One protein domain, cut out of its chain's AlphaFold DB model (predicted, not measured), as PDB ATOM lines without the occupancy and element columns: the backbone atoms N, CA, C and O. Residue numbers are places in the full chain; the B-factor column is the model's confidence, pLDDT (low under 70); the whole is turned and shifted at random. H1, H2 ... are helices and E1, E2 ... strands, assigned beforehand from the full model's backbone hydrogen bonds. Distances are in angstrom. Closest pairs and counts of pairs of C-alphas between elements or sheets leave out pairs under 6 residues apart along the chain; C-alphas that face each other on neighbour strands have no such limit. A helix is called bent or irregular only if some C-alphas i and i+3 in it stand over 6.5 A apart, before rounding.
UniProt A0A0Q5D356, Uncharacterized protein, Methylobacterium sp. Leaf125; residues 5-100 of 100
ATOM      1  N   LEU A   5     -33.380  53.950 -37.939       73.75
ATOM      2  CA  LEU A   5     -33.535  52.547 -37.602       73.75
ATOM      3  C   LEU A   5     -34.790  52.045 -38.310       73.75
ATOM      4  O   LEU A   5     -35.873  52.597 -38.114       73.75
ATOM      5  N   ALA A   6     -34.640  50.999 -39.112       80.88
ATOM      6  CA  ALA A   6     -35.762  50.305 -39.719       80.88
ATOM      7  C   ALA A   6     -35.954  48.945 -39.052       80.88
ATOM      8  O   ALA A   6     -35.000  48.174 -38.885       80.88
ATOM      9  N   ARG A   7     -37.201  48.655 -38.685       83.56
ATOM     10  CA  ARG A   7     -37.650  47.330 -38.257       83.56
ATOM     11  C   ARG A   7     -38.856  46.955 -39.079       83.56
ATOM     12  O   ARG A   7     -39.776  47.757 -39.221       83.56
ATOM     13  N   GLY A   8     -38.844  45.756 -39.636       83.19
ATOM     14  CA  GLY A   8     -39.938  45.310 -40.468       83.19
ATOM     15  C   GLY A   8     -39.794  43.872 -40.923       83.19
ATOM     16  O   GLY A   8     -38.699  43.317 -40.942       83.19
ATOM     17  N   LEU A   9     -40.926  43.311 -41.313       82.25
ATOM     18  CA  LEU A   9     -41.042  42.037 -41.995       82.25
ATOM     19  C   LEU A   9     -41.306  42.295 -43.474       82.25
ATOM     20  O   LEU A   9     -42.037  43.224 -43.837       82.25
ATOM     21  N   ILE A  10     -40.719  41.451 -44.315       86.62
ATOM     22  CA  ILE A  10     -40.970  41.433 -45.749       86.62
ATOM     23  C   ILE A  10     -41.662  40.115 -46.077       86.62
ATOM     24  O   ILE A  10     -41.096  39.042 -45.889       86.62
ATOM     25  N   GLU A  11     -42.886  40.212 -46.577       84.75
ATOM     26  CA  GLU A  11     -43.594  39.097 -47.189       84.75
ATOM     27  C   GLU A  11     -43.060  38.915 -48.609       84.75
ATOM     28  O   GLU A  11     -43.119  39.835 -49.437       84.75
ATOM     29  N   VAL A  12     -42.530  37.727 -48.881       88.06
ATOM     30  CA  VAL A  12     -42.057  37.316 -50.202       88.06
ATOM     31  C   VAL A  12     -43.044  36.342 -50.827       88.06
ATOM     32  O   VAL A  12     -43.747  35.616 -50.126       88.06
ATOM     33  N   ASP A  13     -43.118  36.343 -52.150       85.94
ATOM     34  CA  ASP A  13     -43.927  35.383 -52.882       85.94
ATOM     35  C   ASP A  13     -43.208  34.066 -53.157       85.94
ATOM     36  O   ASP A  13     -42.058  33.862 -52.780       85.94
ATOM     37  N   GLU A  14     -43.909  33.164 -53.839       88.06
ATOM     38  CA  GLU A  14     -43.423  31.831 -54.203       88.06
ATOM     39  C   GLU A  14     -42.153  31.869 -55.073       88.06
ATOM     40  O   GLU A  14     -41.415  30.889 -55.131       88.06
ATOM     41  N   THR A  15     -41.869  33.005 -55.724       91.19
ATOM     42  CA  THR A  15     -40.653  33.234 -56.523       91.19
ATOM     43  C   THR A  15     -39.547  33.945 -55.736       91.19
ATOM     44  O   THR A  15     -38.487  34.239 -56.288       91.19
ATOM     45  N   GLY A  16     -39.779  34.223 -54.448       85.94
ATOM     46  CA  GLY A  16     -38.881  34.970 -53.573       85.94
ATOM     47  C   GLY A  16     -38.943  36.487 -53.766       85.94
ATOM     48  O   GLY A  16     -38.122  37.202 -53.192       85.94
ATOM     49  N   GLN A  17     -39.891  37.004 -54.558       88.00
ATOM     50  CA  GLN A  17     -40.010  38.443 -54.787       88.00
ATOM     51  C   GLN A  17     -40.784  39.123 -53.652       88.00
ATOM     52  O   GLN A  17     -41.834  38.624 -53.240       88.00
ATOM     53  N   PRO A  18     -40.311  40.275 -53.146       86.00
ATOM     54  CA  PRO A  18     -40.992  40.997 -52.081       86.00
ATOM     55  C   PRO A  18     -42.334  41.549 -52.575       86.00
ATOM     56  O   PRO A  18     -42.383  42.334 -53.522       86.00
ATOM     57  N   ARG A  19     -43.427  41.171 -51.907       86.19
ATOM     58  CA  ARG A  19     -44.780  41.674 -52.193       86.19
ATOM     59  C   ARG A  19     -45.221  42.759 -51.234       86.19
ATOM     60  O   ARG A  19     -45.946  43.669 -51.635       86.19
ATOM     61  N   ARG A  20     -44.812  42.670 -49.967       82.56
ATOM     62  CA  ARG A  20     -45.260  43.607 -48.937       82.56
ATOM     63  C   ARG A  20     -44.231  43.762 -47.833       82.56
ATOM     64  O   ARG A  20     -43.703  42.782 -47.330       82.56
ATOM     65  N   GLY A  21     -43.986  45.006 -47.434       82.44
ATOM     66  CA  GLY A  21     -43.229  45.335 -46.232       82.44
ATOM     67  C   GLY A  21     -44.159  45.856 -45.141       82.44
ATOM     68  O   GLY A  21     -45.009  46.710 -45.406       82.44
ATOM     69  N   THR A  22     -43.982  45.374 -43.917       82.75
ATOM     70  CA  THR A  22     -44.656  45.892 -42.721       82.75
ATOM     71  C   THR A  22     -43.600  46.238 -41.689       82.75
ATOM     72  O   THR A  22     -42.756  45.406 -41.391       82.75
ATOM     73  N   GLY A  23     -43.627  47.448 -41.134       83.50
ATOM     74  CA  GLY A  23     -42.573  47.885 -40.228       83.50
ATOM     75  C   GLY A  23     -42.769  49.285 -39.671       83.50
ATOM     76  O   GLY A  23     -43.769  49.946 -39.955       83.50
ATOM     77  N   PHE A  24     -41.782  49.740 -38.906       78.00
ATOM     78  CA  PHE A  24     -41.673  51.107 -38.414       78.00
ATOM     79  C   PHE A  24     -40.257  51.656 -38.621       78.00
ATOM     80  O   PHE A  24     -39.276  50.917 -38.744       78.00
ATOM     81  N   LEU A  25     -40.178  52.985 -38.669       83.12
ATOM     82  CA  LEU A  25     -38.942  53.740 -38.813       83.12
ATOM     83  C   LEU A  25     -38.773  54.647 -37.596       83.12
ATOM     84  O   LEU A  25     -39.684  55.405 -37.259       83.12
ATOM     85  N   VAL A  26     -37.603  54.596 -36.968       77.00
ATOM     86  CA  VAL A  26     -37.215  55.519 -35.895       77.00
ATOM     87  C   VAL A  26     -36.088  56.399 -36.415       77.00
ATOM     88  O   VAL A  26     -35.092  55.898 -36.926       77.00
ATOM     89  N   ASP A  27     -36.237  57.716 -36.312       76.88
ATOM     90  CA  ASP A  27     -35.168  58.652 -36.668       76.88
ATOM     91  C   ASP A  27     -34.057  58.629 -35.611       76.88
ATOM     92  O   ASP A  27     -34.304  58.889 -34.435       76.88
ATOM     93  N   ILE A  28     -32.830  58.348 -36.051       69.25
ATOM     94  CA  ILE A  28     -31.617  58.276 -35.229       69.25
ATOM     95  C   ILE A  28     -30.530  59.242 -35.747       69.25
ATOM     96  O   ILE A  28     -29.331  59.034 -35.563       69.25
ATOM     97  N   THR A  29     -30.922  60.321 -36.424       67.62
ATOM     98  CA  THR A  29     -30.000  61.248 -37.110       67.62
ATOM     99  C   THR A  29     -29.111  62.049 -36.178       67.62
ATOM    100  O   THR A  29     -27.930  62.216 -36.459       67.62
ATOM    101  N   GLN A  30     -29.648  62.521 -35.054       60.62
ATOM    102  CA  GLN A  30     -28.841  63.191 -34.024       60.62
ATOM    103  C   GLN A  30     -27.949  62.203 -33.257       60.62
ATOM    104  O   GLN A  30     -27.125  62.600 -32.438       60.62
ATOM    105  N   ASN A  31     -28.088  60.912 -33.559       56.53
ATOM    106  CA  ASN A  31     -27.584  59.812 -32.773       56.53
ATOM    107  C   ASN A  31     -26.391  59.104 -33.450       56.53
ATOM    108  O   ASN A  31     -26.115  57.963 -33.071       56.53
ATOM    109  N   ARG A  32     -25.650  59.702 -34.407       58.19
ATOM    110  CA  ARG A  32     -24.455  59.066 -35.025       58.19
ATOM    111  C   ARG A  32     -23.383  60.024 -35.568       58.19
ATOM    112  O   ARG A  32     -23.657  60.799 -36.478       58.19
ATOM    113  N   SER A  33     -22.148  59.842 -35.088       55.53
ATOM    114  CA  SER A  33     -20.891  60.295 -35.714       55.53
ATOM    115  C   SER A  33     -19.878  59.159 -35.963       55.53
ATOM    116  O   SER A  33     -19.033  59.337 -36.828       55.53
ATOM    117  N   ASP A  34     -20.000  57.984 -35.318       57.00
ATOM    118  CA  ASP A  34     -19.067  56.851 -35.490       57.00
ATOM    119  C   ASP A  34     -19.754  55.536 -35.903       57.00
ATOM    120  O   ASP A  34     -20.769  55.118 -35.334       57.00
ATOM    121  N   GLU A  35     -19.172  54.870 -36.902       58.25
ATOM    122  CA  GLU A  35     -19.716  53.689 -37.585       58.25
ATOM    123  C   GLU A  35     -19.411  52.371 -36.841       58.25
ATOM    124  O   GLU A  35     -20.288  51.516 -36.718       58.25
ATOM    125  N   ALA A  36     -18.219  52.236 -36.242       54.47
ATOM    126  CA  ALA A  36     -17.747  51.002 -35.592       54.47
ATOM    127  C   ALA A  36     -18.438  50.675 -34.251       54.47
ATOM    128  O   ALA A  36     -18.677  49.507 -33.947       54.47
ATOM    129  N   ALA A  37     -18.841  51.688 -33.476       55.69
ATOM    130  CA  ALA A  37     -19.614  51.496 -32.244       55.69
ATOM    131  C   ALA A  37     -21.036  50.954 -32.509       55.69
ATOM    132  O   ALA A  37     -21.725  50.519 -31.588       55.69
ATOM    133  N   TYR A  38     -21.493  50.962 -33.770       56.75
ATOM    134  CA  TYR A  38     -22.808  50.439 -34.124       56.75
ATOM    135  C   TYR A  38     -22.910  48.933 -34.004       56.75
ATOM    136  O   TYR A  38     -23.902  48.441 -33.487       56.75
ATOM    137  N   SER A  39     -21.912  48.215 -34.513       55.75
ATOM    138  CA  SER A  39     -22.025  46.780 -34.770       55.75
ATOM    139  C   SER A  39     -22.193  45.999 -33.465       55.75
ATOM    140  O   SER A  39     -23.049  45.127 -33.373       55.75
ATOM    141  N   MET A  40     -21.450  46.384 -32.422       54.19
ATOM    142  CA  MET A  40     -21.574  45.813 -31.075       54.19
ATOM    143  C   MET A  40     -22.879  46.215 -30.383       54.19
ATOM    144  O   MET A  40     -23.579  45.360 -29.855       54.19
ATOM    145  N   ALA A  41     -23.246  47.499 -30.425       59.75
ATOM    146  CA  ALA A  41     -24.484  47.972 -29.804       59.75
ATOM    147  C   ALA A  41     -25.749  47.481 -30.532       59.75
ATOM    148  O   ALA A  41     -26.844  47.598 -29.986       59.75
ATOM    149  N   MET A  42     -25.624  46.999 -31.771       60.38
ATOM    150  CA  MET A  42     -26.704  46.398 -32.552       60.38
ATOM    151  C   MET A  42     -26.924  44.925 -32.186       60.38
ATOM    152  O   MET A  42     -28.073  44.500 -32.145       60.38
ATOM    153  N   LEU A  43     -25.859  44.181 -31.865       58.19
ATOM    154  CA  LEU A  43     -25.953  42.796 -31.381       58.19
ATOM    155  C   LEU A  43     -26.636  42.719 -30.010       58.19
ATOM    156  O   LEU A  43     -27.599  41.982 -29.861       58.19
ATOM    157  N   ASP A  44     -26.226  43.564 -29.063       60.81
ATOM    158  CA  ASP A  44     -26.831  43.642 -27.718       60.81
ATOM    159  C   ASP A  44     -28.301  44.118 -27.761       60.81
ATOM    160  O   ASP A  44     -29.116  43.832 -26.888       60.81
ATOM    161  N   ARG A  45     -28.675  44.835 -28.833       63.62
ATOM    162  CA  ARG A  45     -30.060  45.252 -29.095       63.62
ATOM    163  C   ARG A  45     -30.930  44.109 -29.597       63.62
ATOM    164  O   ARG A  45     -32.080  44.037 -29.185       63.62
ATOM    165  N   LEU A  46     -30.405  43.225 -30.449       62.56
ATOM    166  CA  LEU A  46     -31.162  42.084 -30.983       62.56
ATOM    167  C   LEU A  46     -31.648  41.128 -29.879       62.56
ATOM    168  O   LEU A  46     -32.632  40.431 -30.086       62.56
ATOM    169  N   GLU A  47     -31.014  41.141 -28.705       70.69
ATOM    170  CA  GLU A  47     -31.403  40.322 -27.548       70.69
ATOM    171  C   GLU A  47     -32.365  41.039 -26.577       70.69
ATOM    172  O   GLU A  47     -32.781  40.465 -25.569       70.69
ATOM    173  N   HIS A  48     -32.743  42.296 -26.839       83.94
ATOM    174  CA  HIS A  48     -33.598  43.043 -25.921       83.94
ATOM    175  C   HIS A  48     -35.075  42.602 -26.042       83.94
ATOM    176  O   HIS A  48     -35.628  42.648 -27.143       83.94
ATOM    177  N   PRO A  49     -35.796  42.323 -24.934       89.00
ATOM    178  CA  PRO A  49     -37.186  41.839 -24.985       89.00
ATOM    179  C   PRO A  49     -38.174  42.746 -25.737       89.00
ATOM    180  O   PRO A  49     -39.193  42.293 -26.244       89.00
ATOM    181  N   LEU A  50     -37.894  44.053 -25.813       88.94
ATOM    182  CA  LEU A  50     -38.704  44.990 -26.609       88.94
ATOM    183  C   LEU A  50     -38.513  44.833 -28.124       88.94
ATOM    184  O   LEU A  50     -39.447  45.128 -28.866       88.94
ATOM    185  N   GLU A  51     -37.332  44.410 -28.579       85.88
ATOM    186  CA  GLU A  51     -37.079  44.106 -29.993       85.88
ATOM    187  C   GLU A  51     -37.781  42.794 -30.367       85.88
ATOM    188  O   GLU A  51     -38.524  42.766 -31.346       85.88
ATOM    189  N   GLU A  52     -37.680  41.764 -29.519       89.25
ATOM    190  CA  GLU A  52     -38.425  40.502 -29.674       89.25
ATOM    191  C   GLU A  52     -39.948  40.744 -29.701       89.25
ATOM    192  O   GLU A  52     -40.659  40.283 -30.597       89.25
ATOM    193  N   ALA A  53     -40.465  41.554 -28.771       91.62
ATOM    194  CA  ALA A  53     -41.878  41.926 -28.753       91.62
ATOM    195  C   ALA A  53     -42.301  42.693 -30.018       91.62
ATOM    196  O   ALA A  53     -43.412  42.490 -30.515       91.62
ATOM    197  N   ALA A  54     -41.441  43.567 -30.549       89.75
ATOM    198  CA  ALA A  54     -41.707  44.294 -31.787       89.75
ATOM    199  C   ALA A  54     -41.759  43.355 -32.996       89.75
ATOM    200  O   ALA A  54     -42.676  43.476 -33.811       89.75
ATOM    201  N   GLU A  55     -40.849  42.387 -33.083       88.88
ATOM    202  CA  GLU A  55     -40.856  41.364 -34.129       88.88
ATOM    203  C   GLU A  55     -42.141  40.526 -34.084       88.88
ATOM    204  O   GLU A  55     -42.861  40.437 -35.083       88.88
ATOM    205  N   HIS A  56     -42.513  40.004 -32.914       92.62
ATOM    206  CA  HIS A  56     -43.764  39.263 -32.752       92.62
ATOM    207  C   HIS A  56     -45.002  40.109 -33.069       92.62
ATOM    208  O   HIS A  56     -45.946  39.623 -33.694       92.62
ATOM    209  N   CYS A  57     -45.005  41.389 -32.696       93.06
ATOM    210  CA  CYS A  57     -46.115  42.286 -32.996       93.06
ATOM    211  C   CYS A  57     -46.263  42.539 -34.508       93.06
ATOM    212  O   CYS A  57     -47.384  42.606 -35.017       93.06
ATOM    213  N   LEU A  58     -45.154  42.600 -35.253       90.38
ATOM    214  CA  LEU A  58     -45.180  42.681 -36.716       90.38
ATOM    215  C   LEU A  58     -45.760  41.404 -37.348       90.38
ATOM    216  O   LEU A  58     -46.540  41.512 -38.298       90.38
ATOM    217  N   ILE A  59     -45.454  40.222 -36.798       91.25
ATOM    218  CA  ILE A  59     -46.046  38.944 -37.240       91.25
ATOM    219  C   ILE A  59     -47.563  38.959 -37.010       91.25
ATOM    220  O   ILE A  59     -48.338  38.680 -37.928       91.25
ATOM    221  N   VAL A  60     -47.997  39.342 -35.804       92.25
ATOM    222  CA  VAL A  60     -49.421  39.466 -35.452       92.25
ATOM    223  C   VAL A  60     -50.128  40.439 -36.395       92.25
ATOM    224  O   VAL A  60     -51.210  40.135 -36.894       92.25
ATOM    225  N   ARG A  61     -49.501  41.577 -36.715       90.75
ATOM    226  CA  ARG A  61     -50.056  42.551 -37.661       90.75
ATOM    227  C   ARG A  61     -50.270  41.964 -39.051       90.75
ATOM    228  O   ARG A  61     -51.316  42.219 -39.643       90.75
ATOM    229  N   GLY A  62     -49.309  41.197 -39.566       89.19
ATOM    230  CA  GLY A  62     -49.438  40.520 -40.860       89.19
ATOM    231  C   GLY A  62     -50.608  39.532 -40.877       89.19
ATOM    232  O   GLY A  62     -51.429  39.550 -41.793       89.19
ATOM    233  N   ALA A  63     -50.757  38.731 -39.816       90.19
ATOM    234  CA  ALA A  63     -51.879  37.802 -39.682       90.19
ATOM    235  C   ALA A  63     -53.236  38.530 -39.605       90.19
ATOM    236  O   ALA A  63     -54.188  38.159 -40.289       90.19
ATOM    237  N   LEU A  64     -53.324  39.611 -38.824       91.12
ATOM    238  CA  LEU A  64     -54.564  40.372 -38.632       91.12
ATOM    239  C   LEU A  64     -55.005  41.170 -39.862       91.12
ATOM    240  O   LEU A  64     -56.181  41.505 -39.973       91.12
ATOM    241  N   GLN A  65     -54.114  41.447 -40.812       86.94
ATOM    242  CA  GLN A  65     -54.505  42.052 -42.091       86.94
ATOM    243  C   GLN A  65     -55.400  41.134 -42.934       86.94
ATOM    244  O   GLN A  65     -56.097  41.621 -43.821       86.94
ATOM    245  N   GLN A  66     -55.396  39.828 -42.656       88.69
ATOM    246  CA  GLN A  66     -56.245  38.841 -43.325       88.69
ATOM    247  C   GLN A  66     -57.609  38.673 -42.632       88.69
ATOM    248  O   GLN A  66     -58.473  37.963 -43.141       88.69
ATOM    249  N   VAL A  67     -57.821  39.333 -41.486       91.31
ATOM    250  CA  VAL A  67     -59.037  39.228 -40.670       91.31
ATOM    251  C   VAL A  67     -59.762  40.584 -40.645       91.31
ATOM    252  O   VAL A  67     -59.152  41.596 -40.287       91.31
ATOM    253  N   PRO A  68     -61.063  40.657 -40.994       86.31
ATOM    254  CA  PRO A  68     -61.816  41.910 -41.033       86.31
ATOM    255  C   PRO A  68     -62.298  42.343 -39.635       86.31
ATOM    256  O   PRO A  68     -63.489  42.521 -39.409       86.31
ATOM    257  N   GLU A  69     -61.365  42.522 -38.697       94.50
ATOM    258  CA  GLU A  69     -61.633  42.925 -37.308       94.50
ATOM    259  C   GLU A  69     -60.920  44.254 -36.973       94.50
ATOM    260  O   GLU A  69     -59.750  44.257 -36.567       94.50
ATOM    261  N   PRO A  70     -61.596  45.413 -37.129       93.25
ATOM    262  CA  PRO A  70     -60.969  46.736 -37.015       93.25
ATOM    263  C   PRO A  70     -60.357  47.037 -35.642       93.25
ATOM    264  O   PRO A  70     -59.353  47.749 -35.538       93.25
ATOM    265  N   LEU A  71     -60.942  46.491 -34.571       95.94
ATOM    266  CA  LEU A  71     -60.425  46.676 -33.216       95.94
ATOM    267  C   LEU A  71     -59.050  46.014 -33.052       95.94
ATOM    268  O   LEU A  71     -58.139  46.636 -32.512       95.94
ATOM    269  N   LEU A  72     -58.873  44.793 -33.570       95.25
ATOM    270  CA  LEU A  72     -57.602  44.067 -33.487       95.25
ATOM    271  C   LEU A  72     -56.495  44.774 -34.276       95.25
ATOM    272  O   LEU A  72     -55.359  44.871 -33.803       95.25
ATOM    273  N   GLN A  73     -56.835  45.326 -35.443       91.88
ATOM    274  CA  GLN A  73     -55.914  46.148 -36.234       91.88
ATOM    275  C   GLN A  73     -55.475  47.388 -35.444       91.88
ATOM    276  O   GLN A  73     -54.279  47.631 -35.289       91.88
ATOM    277  N   THR A  74     -56.433  48.103 -34.844       94.69
ATOM    278  CA  THR A  74     -56.160  49.303 -34.036       94.69
ATOM    279  C   THR A  74     -55.285  48.989 -32.820       94.69
ATOM    280  O   THR A  74     -54.326  49.706 -32.545       94.69
ATOM    281  N   MET A  75     -55.580  47.907 -32.094       96.12
ATOM    282  CA  MET A  75     -54.784  47.484 -30.936       96.12
ATOM    283  C   MET A  75     -53.341  47.157 -31.329       96.12
ATOM    284  O   MET A  75     -52.410  47.539 -30.622       96.12
ATOM    285  N   THR A  76     -53.155  46.499 -32.471       94.62
ATOM    286  CA  THR A  76     -51.826  46.119 -32.962       94.62
ATOM    287  C   THR A  76     -51.026  47.331 -33.428       94.62
ATOM    288  O   THR A  76     -49.856  47.464 -33.075       94.62
ATOM    289  N   ASP A  77     -51.651  48.263 -34.150       91.94
ATOM    290  CA  ASP A  77     -50.998  49.508 -34.567       91.94
ATOM    291  C   ASP A  77     -50.608  50.378 -33.355       91.94
ATOM    292  O   ASP A  77     -49.504  50.928 -33.313       91.94
ATOM    293  N   MET A  78     -51.468  50.461 -32.330       95.38
ATOM    294  CA  MET A  78     -51.141  51.167 -31.084       95.38
ATOM    295  C   MET A  78     -49.989  50.503 -30.322       95.38
ATOM    296  O   MET A  78     -49.130  51.205 -29.786       95.38
ATOM    297  N   LEU A  79     -49.947  49.170 -30.287       94.44
ATOM    298  CA  LEU A  79     -48.867  48.434 -29.638       94.44
ATOM    299  C   LEU A  79     -47.528  48.661 -30.351       94.44
ATOM    300  O   LEU A  79     -46.539  48.977 -29.690       94.44
ATOM    301  N   LEU A  80     -47.497  48.594 -31.686       90.75
ATOM    302  CA  LEU A  80     -46.298  48.904 -32.474       90.75
ATOM    303  C   LEU A  80     -45.803  50.333 -32.240       90.75
ATOM    304  O   LEU A  80     -44.598  50.555 -32.112       90.75
ATOM    305  N   LEU A  81     -46.717  51.304 -32.149       89.62
ATOM    306  CA  LEU A  81     -46.358  52.691 -31.865       89.62
ATOM    307  C   LEU A  81     -45.693  52.838 -30.488       89.62
ATOM    308  O   LEU A  81     -44.674  53.523 -30.365       89.62
ATOM    309  N   GLU A  82     -46.254  52.212 -29.452       94.44
ATOM    310  CA  GLU A  82     -45.687  52.273 -28.102       94.44
ATOM    311  C   GLU A  82     -44.344  51.535 -28.018       94.44
ATOM    312  O   GLU A  82     -43.398  52.065 -27.433       94.44
ATOM    313  N   LEU A  83     -44.205  50.376 -28.669       91.31
ATOM    314  CA  LEU A  83     -42.930  49.655 -28.760       91.31
ATOM    315  C   LEU A  83     -41.851  50.511 -29.436       91.31
ATOM    316  O   LEU A  83     -40.766  50.673 -28.877       91.31
ATOM    317  N   GLY A  84     -42.167  51.160 -30.562       85.19
ATOM    318  CA  GLY A  84     -41.246  52.077 -31.239       85.19
ATOM    319  C   GLY A  84     -40.785  53.236 -30.345       85.19
ATOM    320  O   GLY A  84     -39.601  53.582 -30.327       85.19
ATOM    321  N   ARG A  85     -41.684  53.806 -29.529       87.50
ATOM    322  CA  ARG A  85     -41.332  54.850 -28.546       87.50
ATOM    323  C   ARG A  85     -40.409  54.330 -27.448       87.50
ATOM    324  O   ARG A  85     -39.461  55.021 -27.072       87.50
ATOM    325  N   ARG A  86     -40.678  53.134 -26.921       88.94
ATOM    326  CA  ARG A  86     -39.858  52.517 -25.866       88.94
ATOM    327  C   ARG A  86     -38.466  52.173 -26.371       88.94
ATOM    328  O   ARG A  86     -37.501  52.464 -25.670       88.94
ATOM    329  N   LEU A  87     -38.367  51.647 -27.588       84.25
ATOM    330  CA  LEU A  87     -37.094  51.390 -28.258       84.25
ATOM    331  C   LEU A  87     -36.310  52.687 -28.474       84.25
ATOM    332  O   LEU A  87     -35.149  52.766 -28.088       84.25
ATOM    333  N   SER A  88     -36.961  53.746 -28.961       82.06
ATOM    334  CA  SER A  88     -36.320  55.062 -29.104       82.06
ATOM    335  C   SER A  88     -35.804  55.617 -27.767       82.06
ATOM    336  O   SER A  88     -34.713  56.183 -27.697       82.06
ATOM    337  N   LYS A  89     -36.555  55.428 -26.674       84.00
ATOM    338  CA  LYS A  89     -36.106  55.828 -25.334       84.00
ATOM    339  C   LYS A  89     -34.914  54.996 -24.853       84.00
ATOM    340  O   LYS A  89     -33.956  55.575 -24.349       84.00
ATOM    341  N   LEU A  90     -34.964  53.674 -25.027       82.06
ATOM    342  CA  LEU A  90     -33.873  52.767 -24.669       82.06
ATOM    343  C   LEU A  90     -32.572  53.160 -25.380       82.06
ATOM    344  O   LEU A  90     -31.529  53.241 -24.736       82.06
ATOM    345  N   GLU A  91     -32.649  53.485 -26.674       73.44
ATOM    346  CA  GLU A  91     -31.491  53.960 -27.439       73.44
ATOM    347  C   GLU A  91     -30.876  55.230 -26.841       73.44
ATOM    348  O   GLU A  91     -29.652  55.368 -26.799       73.44
ATOM    349  N   ASN A  92     -31.703  56.155 -26.349       75.69
ATOM    350  CA  ASN A  92     -31.217  57.378 -25.716       75.69
ATOM    351  C   ASN A  92     -30.579  57.107 -24.340       75.69
ATOM    352  O   ASN A  92     -29.557  57.715 -24.011       75.69
ATOM    353  N   ASP A  93     -31.155  56.203 -23.544       78.50
ATOM    354  CA  ASP A  93     -30.692  55.902 -22.184       78.50
ATOM    355  C   ASP A  93     -29.391  55.074 -22.182       78.50
ATOM    356  O   ASP A  93     -28.450  55.421 -21.466       78.50
ATOM    357  N   GLN A  94     -29.272  54.052 -23.037       70.12
ATOM    358  CA  GLN A  94     -28.029  53.275 -23.191       70.12
ATOM    359  C   GLN A  94     -26.852  54.162 -23.611       70.12
ATOM    360  O   GLN A  94     -25.726  53.991 -23.146       70.12
ATOM    361  N   ARG A  95     -27.111  55.170 -24.447       64.50
ATOM    362  CA  ARG A  95     -26.078  56.107 -24.885       64.50
ATOM    363  C   ARG A  95     -25.586  57.013 -23.760       64.50
ATOM    364  O   ARG A  95     -24.391  57.271 -23.663       64.50
ATOM    365  N   ARG A  96     -26.494  57.476 -22.891       68.50
ATOM    366  CA  ARG A  96     -26.124  58.236 -21.685       68.50
ATOM    367  C   ARG A  96     -25.230  57.412 -20.765       68.50
ATOM    368  O   ARG A  96     -24.315  57.971 -20.177       68.50
ATOM    369  N   ALA A  97     -25.470  56.108 -20.665       71.25
ATOM    370  CA  ALA A  97     -24.623  55.213 -19.884       71.25
ATOM    371  C   ALA A  97     -23.231  54.998 -20.509       71.25
ATOM    372  O   ALA A  97     -22.276  54.824 -19.772       71.25
ATOM    373  N   GLN A  98     -23.101  55.047 -21.840       63.25
ATOM    374  CA  GLN A  98     -21.812  54.911 -22.543       63.25
ATOM    375  C   GLN A  98     -20.972  56.203 -22.580       63.25
ATOM    376  O   GLN A  98     -19.794  56.152 -22.921       63.25
ATOM    377  N   MET A  99     -21.575  57.363 -22.292       60.03
ATOM    378  CA  MET A  99     -20.898  58.670 -22.273       60.03
ATOM    379  C   MET A  99     -20.415  59.105 -20.877       60.03
ATOM    380  O   MET A  99     -19.723  60.118 -20.786       60.03
ATOM    381  N   ASN A 100     -20.801  58.383 -19.818       52.28
ATOM    382  CA  ASN A 100     -20.342  58.588 -18.437       52.28
ATOM    383  C   ASN A 100     -19.323  57.515 -18.053       52.28
ATOM    384  O   ASN A 100     -18.450  57.829 -17.216       52.28
TER     385      ASN A 100
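AT A GLANCE: This is residues 5 to 100 of the 100 residues of an uncharacterized protein of Methylobacterium sp. Leaf125 (UniProt A0A0Q5D356). A helical hairpin, H2 and the much longer H3, packs on a bent hairpin of two strands, E1 and E2, with H2 over both strands and H3 reaching E2. H1 lies off at one end, where residues 32 to 40 stick out. The printed part has 96 residues, in the order E1, E2, H1, H2, H3; the sheet E1 - E2 is antiparallel and the class is mixed, helices and strands. It is loose, with a radius of gyration of the C-alphas of 15.7 A, and spans 50 by 33 by 22 A, only just elongated.

HOW THE PARTS SIT: Start with E1, residues 5 to 12, and E2, residues 18 to 27, an antiparallel hairpin; N 5 and O 26 are 2.8 A apart, N 9 and O 22 also 2.8 A, within hydrogen-bond range. E2 bends by 55 degrees at residue 22. H1, residues 36 to 46, is close to but not clearly touching H2, residues 49 to 64; their closest C-alphas, of Arg 45 and Glu 51, are 7.2 A apart. The closest C-alphas of E1 and H2, of Leu 9 and Leu 58, are 6.7 A apart. H2 touches H3, residues 70 to 98, as a helical hairpin, a shallow tilt of 20 degrees, opposite ways; the closest C-alphas are of Arg 61 and Thr 76, 6.2 A. E2 and H3 come closest at the C-alphas of Val 26 and Ser 88, 6.9 A. H1 and H3 are near each other; E1 is apart from both. Every O i to N i+4 pair is within hydrogen-bond range in H2 and H3, and 4 of 7 in H1.

IN THESE COORDINATES: Find C-alpha 5 at (-33.535, 52.547, -37.602); E1 runs 21.5 A from there, and E2 runs 24.1 A. H1 is 16.8 A long and H2 22.1 A. H3 runs 42.5 A, to C-alpha 98 at (-21.812, 54.911, -22.543).

THE WHOLE: The C-alphas of Glu 14 and Asn 100 are the two farthest apart, 50.3 A. The printed part has no cut and no long link. Confidence is under 70 at residues 28 to 46, 95 to 96 and 98 to 100.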